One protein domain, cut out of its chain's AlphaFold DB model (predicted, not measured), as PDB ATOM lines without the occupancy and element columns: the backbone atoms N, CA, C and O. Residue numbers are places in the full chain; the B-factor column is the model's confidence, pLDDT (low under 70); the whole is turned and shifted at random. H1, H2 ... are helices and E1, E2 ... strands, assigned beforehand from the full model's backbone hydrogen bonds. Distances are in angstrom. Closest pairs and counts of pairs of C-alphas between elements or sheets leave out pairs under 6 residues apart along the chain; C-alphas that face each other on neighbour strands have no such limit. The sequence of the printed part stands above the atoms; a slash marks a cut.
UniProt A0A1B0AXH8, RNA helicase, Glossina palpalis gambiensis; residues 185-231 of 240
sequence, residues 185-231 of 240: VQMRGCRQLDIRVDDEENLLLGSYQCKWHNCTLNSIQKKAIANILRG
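What this domain is: This is residues 185 to 231 of the 240 residues of the protein "RNA helicase" of Glossina palpalis gambiensis (UniProt A0A1B0AXH8). A small antiparallel sheet of three very short strands has a single helix, H1, packed over one face, running along the edge strand E1, while the first residues, 185 to 189, lead in as a tail at one end of the longest axis. The sheet is a meander, each strand the antiparallel neighbour of the one before, in the order E1, E2, E3. The printed part has 47 residues, with the named elements E1, E2, E3 and H1 in that order along the chain. The class is mixed, helices and strands, though under half of the residues, 21 of 47, are in named elements. The whole is only just compact, close to loose, with a radius of gyration of the C-alphas of 11.2 A and spans of 34 by 22 by 18 A.

How they stand to each other: E1, residues 195 to 197, and E2, residues 203 to 205, form a hairpin, antiparallel at 152 degrees between directions. N 196 and O 204 are within hydrogen-bond range at 2.8 A, as are N 204 and O 196 at 2.8 A. E2 and E3, residues 208 to 210, form a second hairpin, antiparallel at 139 degrees, with N 210 and O 203 2.7 A apart and N 205 and O 208 2.8 A apart. E2 is the inner strand, and E1 and E3 are the edge strands. H1, residues 219 to 230, is on the sheet at a height over the sheet of 7.9 A, giving two layers, a helix on one face of a sheet. It lies over E1 and runs along the strands, at 5 degrees to E1 on the local plane. The closest C-alphas of E1 and H1, those of Ile 195 and Arg 230, are 6.0 A apart. The closest C-alphas of E2 and H1, those of Leu 203 and Ala 226, are 7.5 A apart. In H1 every O i to N i+4 pair is within hydrogen-bond range.

Where its parts are: Residues 185 to 194 come before E1, which begins at C-alpha 195 at (-17.594, 24.631, 43.509) and ends at Val 197. E2 runs from Leu 203 to Leu 205, and E3 from Tyr 208 to Cys 210, with C-alpha 210 at (-11.609, 22.089, 50.487). H1 runs from Ser 219 to Arg 230, 16.5 A from first to last C-alpha, and ends at C-alpha 230 at (-23.292, 26.548, 43.803).

The domain as a whole: The two C-alphas farthest apart, those of Gln 186 and Thr 216, are 33.8 A apart. The printed part has no cut. The links E1 to E2 and E2 to E3 are tight, and E3 to H1, with 8 residues between, is short. The mean pLDDT of the printed part is 87.5, and residues 186 to 188 are under 70.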
ATOM      1  N   VAL A 185     -39.364  30.088  38.610       70.06
ATOM      2  CA  VAL A 185     -37.996  29.993  39.127       70.06
ATOM      3  C   VAL A 185     -37.132  31.011  38.418       70.06
ATOM      4  O   VAL A 185     -36.901  30.904  37.215       70.06
ATOM      5  N   GLN A 186     -36.569  31.948  39.174       69.00
ATOM      6  CA  GLN A 186     -35.489  32.771  38.658       69.00
ATOM      7  C   GLN A 186     -34.151  32.090  38.945       69.00
ATOM      8  O   GLN A 186     -33.612  32.166  40.051       69.00
ATOM      9  N   MET A 187     -33.617  31.400  37.937       68.94
ATOM     10  CA  MET A 187     -32.259  30.867  38.007       68.94
ATOM     11  C   MET A 187     -31.274  32.033  38.072       68.94
ATOM     12  O   MET A 187     -31.390  33.009  37.328       68.94
ATOM     13  N   ARG A 188     -30.284  31.938  38.961       69.88
ATOM     14  CA  ARG A 188     -29.176  32.894  38.953       69.88
ATOM     15  C   ARG A 188     -28.397  32.720  37.651       69.88
ATOM     16  O   ARG A 188     -28.120  31.597  37.244       69.88
ATOM     17  N   GLY A 189     -28.008  33.832  37.027       71.62
ATOM     18  CA  GLY A 189     -27.161  33.800  35.827       71.62
ATOM     19  C   GLY A 189     -25.750  33.257  36.091       71.62
ATOM     20  O   GLY A 189     -25.059  32.863  35.159       71.62
ATOM     21  N   CYS A 190     -25.324  33.214  37.356       76.25
ATOM     22  CA  CYS A 190     -24.047  32.662  37.786       76.25
ATOM     23  C   CYS A 190     -24.205  31.801  39.045       76.25
ATOM     24  O   CYS A 190     -25.123  31.993  39.851       76.25
ATOM     25  N   ARG A 191     -23.272  30.861  39.224       80.06
ATOM     26  CA  ARG A 191     -23.142  30.087  40.462       80.06
ATOM     27  C   ARG A 191     -22.818  31.017  41.628       80.06
ATOM     28  O   ARG A 191     -22.057  31.967  41.469       80.06
ATOM     29  N   GLN A 192     -23.345  30.705  42.808       86.88
ATOM     30  CA  GLN A 192     -22.997  31.404  44.045       86.88
ATOM     31  C   GLN A 192     -21.514  31.217  44.395       86.88
ATOM     32  O   GLN A 192     -20.860  32.170  44.808       86.88
ATOM     33  N   LEU A 193     -20.987  30.005  44.198       88.69
ATOM     34  CA  LEU A 193     -19.572  29.663  44.341       88.69
ATOM     35  C   LEU A 193     -19.140  28.754  43.180       88.69
ATOM     36  O   LEU A 193     -19.910  27.885  42.759       88.69
ATOM     37  N   ASP A 194     -17.905  28.903  42.685       89.25
ATOM     38  CA  ASP A 194     -17.311  27.971  41.706       89.25
ATOM     39  C   ASP A 194     -16.844  26.692  42.405       89.25
ATOM     40  O   ASP A 194     -15.654  26.450  42.606       89.25
ATOM     41  N   ILE A 195     -17.822  25.904  42.842       92.19
ATOM     42  CA  ILE A 195     -17.594  24.631  43.509       92.19
ATOM     43  C   ILE A 195     -17.527  23.506  42.483       92.19
ATOM     44  O   ILE A 195     -18.383  23.406  41.603       92.19
ATOM     45  N   ARG A 196     -16.578  22.587  42.620       89.88
ATOM     46  CA  ARG A 196     -16.491  21.348  41.831       89.88
ATOM     47  C   ARG A 196     -16.295  20.163  42.765       89.88
ATOM     48  O   ARG A 196     -15.827  20.329  43.884       89.88
ATOM     49  N   VAL A 197     -16.746  19.000  42.323       89.88
ATOM     50  CA  VAL A 197     -16.420  17.730  42.968       89.88
ATOM     51  C   VAL A 197     -15.670  16.943  41.911       89.88
ATOM     52  O   VAL A 197     -16.195  16.824  40.803       89.88
ATOM     53  N   ASP A 198     -14.436  16.551  42.203       88.88
ATOM     54  CA  ASP A 198     -13.621  15.755  41.281       88.88
ATOM     55  C   ASP A 198     -13.995  14.262  41.341       88.88
ATOM     56  O   ASP A 198     -14.898  13.860  42.082       88.88
ATOM     57  N   ASP A 199     -13.313  13.444  40.539       87.31
ATOM     58  CA  ASP A 199     -13.566  12.000  40.443       87.31
ATOM     59  C   ASP A 199     -13.222  11.244  41.740       87.31
ATOM     60  O   ASP A 199     -13.752  10.164  41.996       87.31
ATOM     61  N   GLU A 200     -12.379  11.833  42.590       88.12
ATOM     62  CA  GLU A 200     -12.024  11.328  43.921       88.12
ATOM     63  C   GLU A 200     -12.988  11.831  45.015       88.12
ATOM     64  O   GLU A 200     -12.790  11.603  46.211       88.12
ATOM     65  N   GLU A 201     -14.066  12.506  44.615       87.50
ATOM     66  CA  GLU A 201     -15.058  13.134  45.478       87.50
ATOM     67  C   GLU A 201     -14.503  14.230  46.408       87.50
ATOM     68  O   GLU A 201     -15.087  14.505  47.467       87.50
ATOM     69  N   ASN A 202     -13.404  14.888  46.042       90.00
ATOM     70  CA  ASN A 202     -12.885  16.056  46.743       90.00
ATOM     71  C   ASN A 202     -13.673  17.312  46.370       90.00
ATOM     72  O   ASN A 202     -14.029  17.529  45.213       90.00
ATOM     73  N   LEU A 203     -13.919  18.180  47.353       92.88
ATOM     74  CA  LEU A 203     -14.563  19.471  47.128       92.88
ATOM     75  C   LEU A 203     -13.520  20.494  46.670       92.88
ATOM     76  O   LEU A 203     -12.538  20.720  47.367       92.88
ATOM     77  N   LEU A 204     -13.744  21.153  45.541       93.44
ATOM     78  CA  LEU A 204     -12.874  22.197  44.999       93.44
ATOM     79  C   LEU A 204     -13.618  23.535  44.986       93.44
ATOM     80  O   LEU A 204     -14.761  23.578  44.543       93.44
ATOM     81  N   LEU A 205     -12.975  24.615  45.430       92.25
ATOM     82  CA  LEU A 205     -13.436  26.001  45.309       92.25
ATOM     83  C   LEU A 205     -12.449  26.769  44.420       92.25
ATOM     84  O   LEU A 205     -11.365  27.157  44.866       92.25
ATOM     85  N   GLY A 206     -12.802  26.964  43.148       87.81
ATOM     86  CA  GLY A 206     -11.861  27.451  42.139       87.81
ATOM     87  C   GLY A 206     -10.668  26.496  42.000       87.81
ATOM     88  O   GLY A 206     -10.839  25.346  41.603       87.81
ATOM     89  N   SER A 207      -9.467  26.962  42.350       87.38
ATOM     90  CA  SER A 207      -8.233  26.159  42.353       87.38
ATOM     91  C   SER A 207      -7.884  25.538  43.712       87.38
ATOM     92  O   SER A 207      -6.870  24.852  43.819       87.38
ATOM     93  N   TYR A 208      -8.670  25.793  44.762       91.50
ATOM     94  CA  TYR A 208      -8.372  25.328  46.117       91.50
ATOM     95  C   TYR A 208      -9.164  24.071  46.462       91.50
ATOM     96  O   TYR A 208     -10.382  24.043  46.307       91.50
ATOM     97  N   GLN A 209      -8.492  23.057  47.005       92.00
ATOM     98  CA  GLN A 209      -9.160  21.882  47.558       92.00
ATOM     99  C   GLN A 209      -9.652  22.165  48.982       92.00
ATOM    100  O   GLN A 209      -8.884  22.518  49.878       92.00
ATOM    101  N   CYS A 210     -10.951  21.996  49.197       89.88
ATOM    102  CA  CYS A 210     -11.609  22.089  50.487       89.88
ATOM    103  C   CYS A 210     -11.734  20.700  51.118       89.88
ATOM    104  O   CYS A 210     -12.169  19.733  50.492       89.88
ATOM    105  N   LYS A 211     -11.404  20.609  52.406       91.69
ATOM    106  CA  LYS A 211     -11.539  19.364  53.160       91.69
ATOM    107  C   LYS A 211     -12.982  19.163  53.618       91.69
ATOM    108  O   LYS A 211     -13.571  20.049  54.237       91.69
ATOM    109  N   TRP A 212     -13.518  17.964  53.405       92.44
ATOM    110  CA  TRP A 212     -14.769  17.549  54.034       92.44
ATOM    111  C   TRP A 212     -14.591  17.462  55.552       92.44
ATOM    112  O   TRP A 212     -13.760  16.698  56.040       92.44
ATOM    113  N   HIS A 213     -15.371  18.244  56.305       93.00
ATOM    114  CA  HIS A 213     -15.349  18.176  57.769       93.00
ATOM    115  C   HIS A 213     -15.835  16.808  58.265       93.00
ATOM    116  O   HIS A 213     -15.184  16.178  59.091       93.00
ATOM    117  N   ASN A 214     -16.955  16.334  57.713       91.62
ATOM    118  CA  ASN A 214     -17.427  14.977  57.935       91.62
ATOM    119  C   ASN A 214     -16.889  14.051  56.831       91.62
ATOM    120  O   ASN A 214     -17.300  14.157  55.677       91.62
ATOM    121  N   CYS A 215     -15.990  13.134  57.188       89.31
ATOM    122  CA  CYS A 215     -15.399  12.173  56.256       89.31
ATOM    123  C   CYS A 215     -16.306  10.975  55.926       89.31
ATOM    124  O   CYS A 215     -15.971  10.208  55.029       89.31
ATOM    125  N   THR A 216     -17.449  10.813  56.604       93.88
ATOM    126  CA  THR A 216     -18.387   9.694  56.380       93.88
ATOM    127  C   THR A 216     -19.523  10.032  55.415       93.88
ATOM    128  O   THR A 216     -20.445   9.234  55.238       93.88
ATOM    129  N   LEU A 217     -19.482  11.211  54.785       92.75
ATOM    130  CA  LEU A 217     -20.488  11.622  53.809       92.75
ATOM    131  C   LEU A 217     -20.486  10.685  52.601       92.75
ATOM    132  O   LEU A 217     -19.443  10.436  51.997       92.75
ATOM    133  N   ASN A 218     -21.674  10.227  52.211       92.94
ATOM    134  CA  ASN A 218     -21.842   9.472  50.976       92.94
ATOM    135  C   ASN A 218     -21.848  10.398  49.744       92.94
ATOM    136  O   ASN A 218     -22.011  11.617  49.851       92.94
ATOM    137  N   SER A 219     -21.717   9.804  48.557       90.25
ATOM    138  CA  SER A 219     -21.643  10.526  47.279       90.25
ATOM    139  C   SER A 219     -22.840  11.462  47.034       90.25
ATOM    140  O   SER A 219     -22.685  12.602  46.591       90.25
ATOM    141  N   ILE A 220     -24.051  11.026  47.409       90.19
ATOM    142  CA  ILE A 220     -25.287  11.810  47.250       90.19
ATOM    143  C   ILE A 220     -25.241  13.064  48.129       90.19
ATOM    144  O   ILE A 220     -25.558  14.157  47.665       90.19
ATOM    145  N   GLN A 221     -24.807  12.925  49.383       92.00
ATOM    146  CA  GLN A 221     -24.667  14.043  50.313       92.00
ATOM    147  C   GLN A 221     -23.597  15.031  49.841       92.00
ATOM    148  O   GLN A 221     -23.851  16.235  49.835       92.00
ATOM    149  N   LYS A 222     -22.434  14.542  49.387       92.00
ATOM    150  CA  LYS A 222     -21.367  15.393  48.835       92.00
ATOM    151  C   LYS A 222     -21.860  16.200  47.632       92.00
ATOM    152  O   LYS A 222     -21.662  17.414  47.576       92.00
ATOM    153  N   LYS A 223     -22.578  15.552  46.709       88.81
ATOM    154  CA  LYS A 223     -23.186  16.207  45.544       88.81
ATOM    155  C   LYS A 223     -24.253  17.231  45.941       88.81
ATOM    156  O   LYS A 223     -24.272  18.327  45.387       88.81
ATOM    157  N   ALA A 224     -25.106  16.909  46.914       89.44
ATOM    158  CA  ALA A 224     -26.116  17.831  47.427       89.44
ATOM    159  C   ALA A 224     -25.476  19.083  48.044       89.44
ATOM    160  O   ALA A 224     -25.872  20.196  47.708       89.44
ATOM    161  N   ILE A 225     -24.442  18.913  48.876       90.69
ATOM    162  CA  ILE A 225     -23.690  20.032  49.460       90.69
ATOM    163  C   ILE A 225     -23.064  20.885  48.356       90.69
ATOM    164  O   ILE A 225     -23.216  22.104  48.370       90.69
ATOM    165  N   ALA A 226     -22.412  20.264  47.369       90.38
ATOM    166  CA  ALA A 226     -21.818  20.989  46.252       90.38
ATOM    167  C   ALA A 226     -22.859  21.816  45.478       90.38
ATOM    168  O   ALA A 226     -22.619  22.987  45.196       90.38
ATOM    169  N   ASN A 227     -24.033  21.248  45.193       88.00
ATOM    170  CA  ASN A 227     -25.118  21.953  44.509       88.00
ATOM    171  C   ASN A 227     -25.666  23.124  45.342       88.00
ATOM    172  O   ASN A 227     -25.824  24.221  44.807       88.00
ATOM    173  N   ILE A 228     -25.872  22.933  46.653       89.31
ATOM    174  CA  ILE A 228     -26.287  24.007  47.573       89.31
ATOM    175  C   ILE A 228     -25.271  25.152  47.549       89.31
ATOM    176  O   ILE A 228     -25.658  26.312  47.423       89.31
ATOM    177  N   LEU A 229     -23.973  24.841  47.614       89.94
ATOM    178  CA  LEU A 229     -22.913  25.850  47.583       89.94
ATOM    179  C   LEU A 229     -22.830  26.581  46.232       89.94
ATOM    180  O   LEU A 229     -22.526  27.772  46.200       89.94
ATOM    181  N   ARG A 230     -23.139  25.903  45.119       89.06
ATOM    182  CA  ARG A 230     -23.292  26.548  43.803       89.06
ATOM    183  C   ARG A 230     -24.563  27.391  43.701       89.06
ATOM    184  O   ARG A 230     -24.642  28.225  42.802       89.06
ATOM    185  N   GLY A 231     -25.544  27.186  44.576       82.75
ATOM    186  CA  GLY A 231     -26.895  27.721  44.402       82.75
ATOM    187  C   GLY A 231     -27.634  27.075  43.224       82.75
ATOM    188  O   GLY A 231     -28.498  27.709  42.624       82.75
TER     189      GLY A 231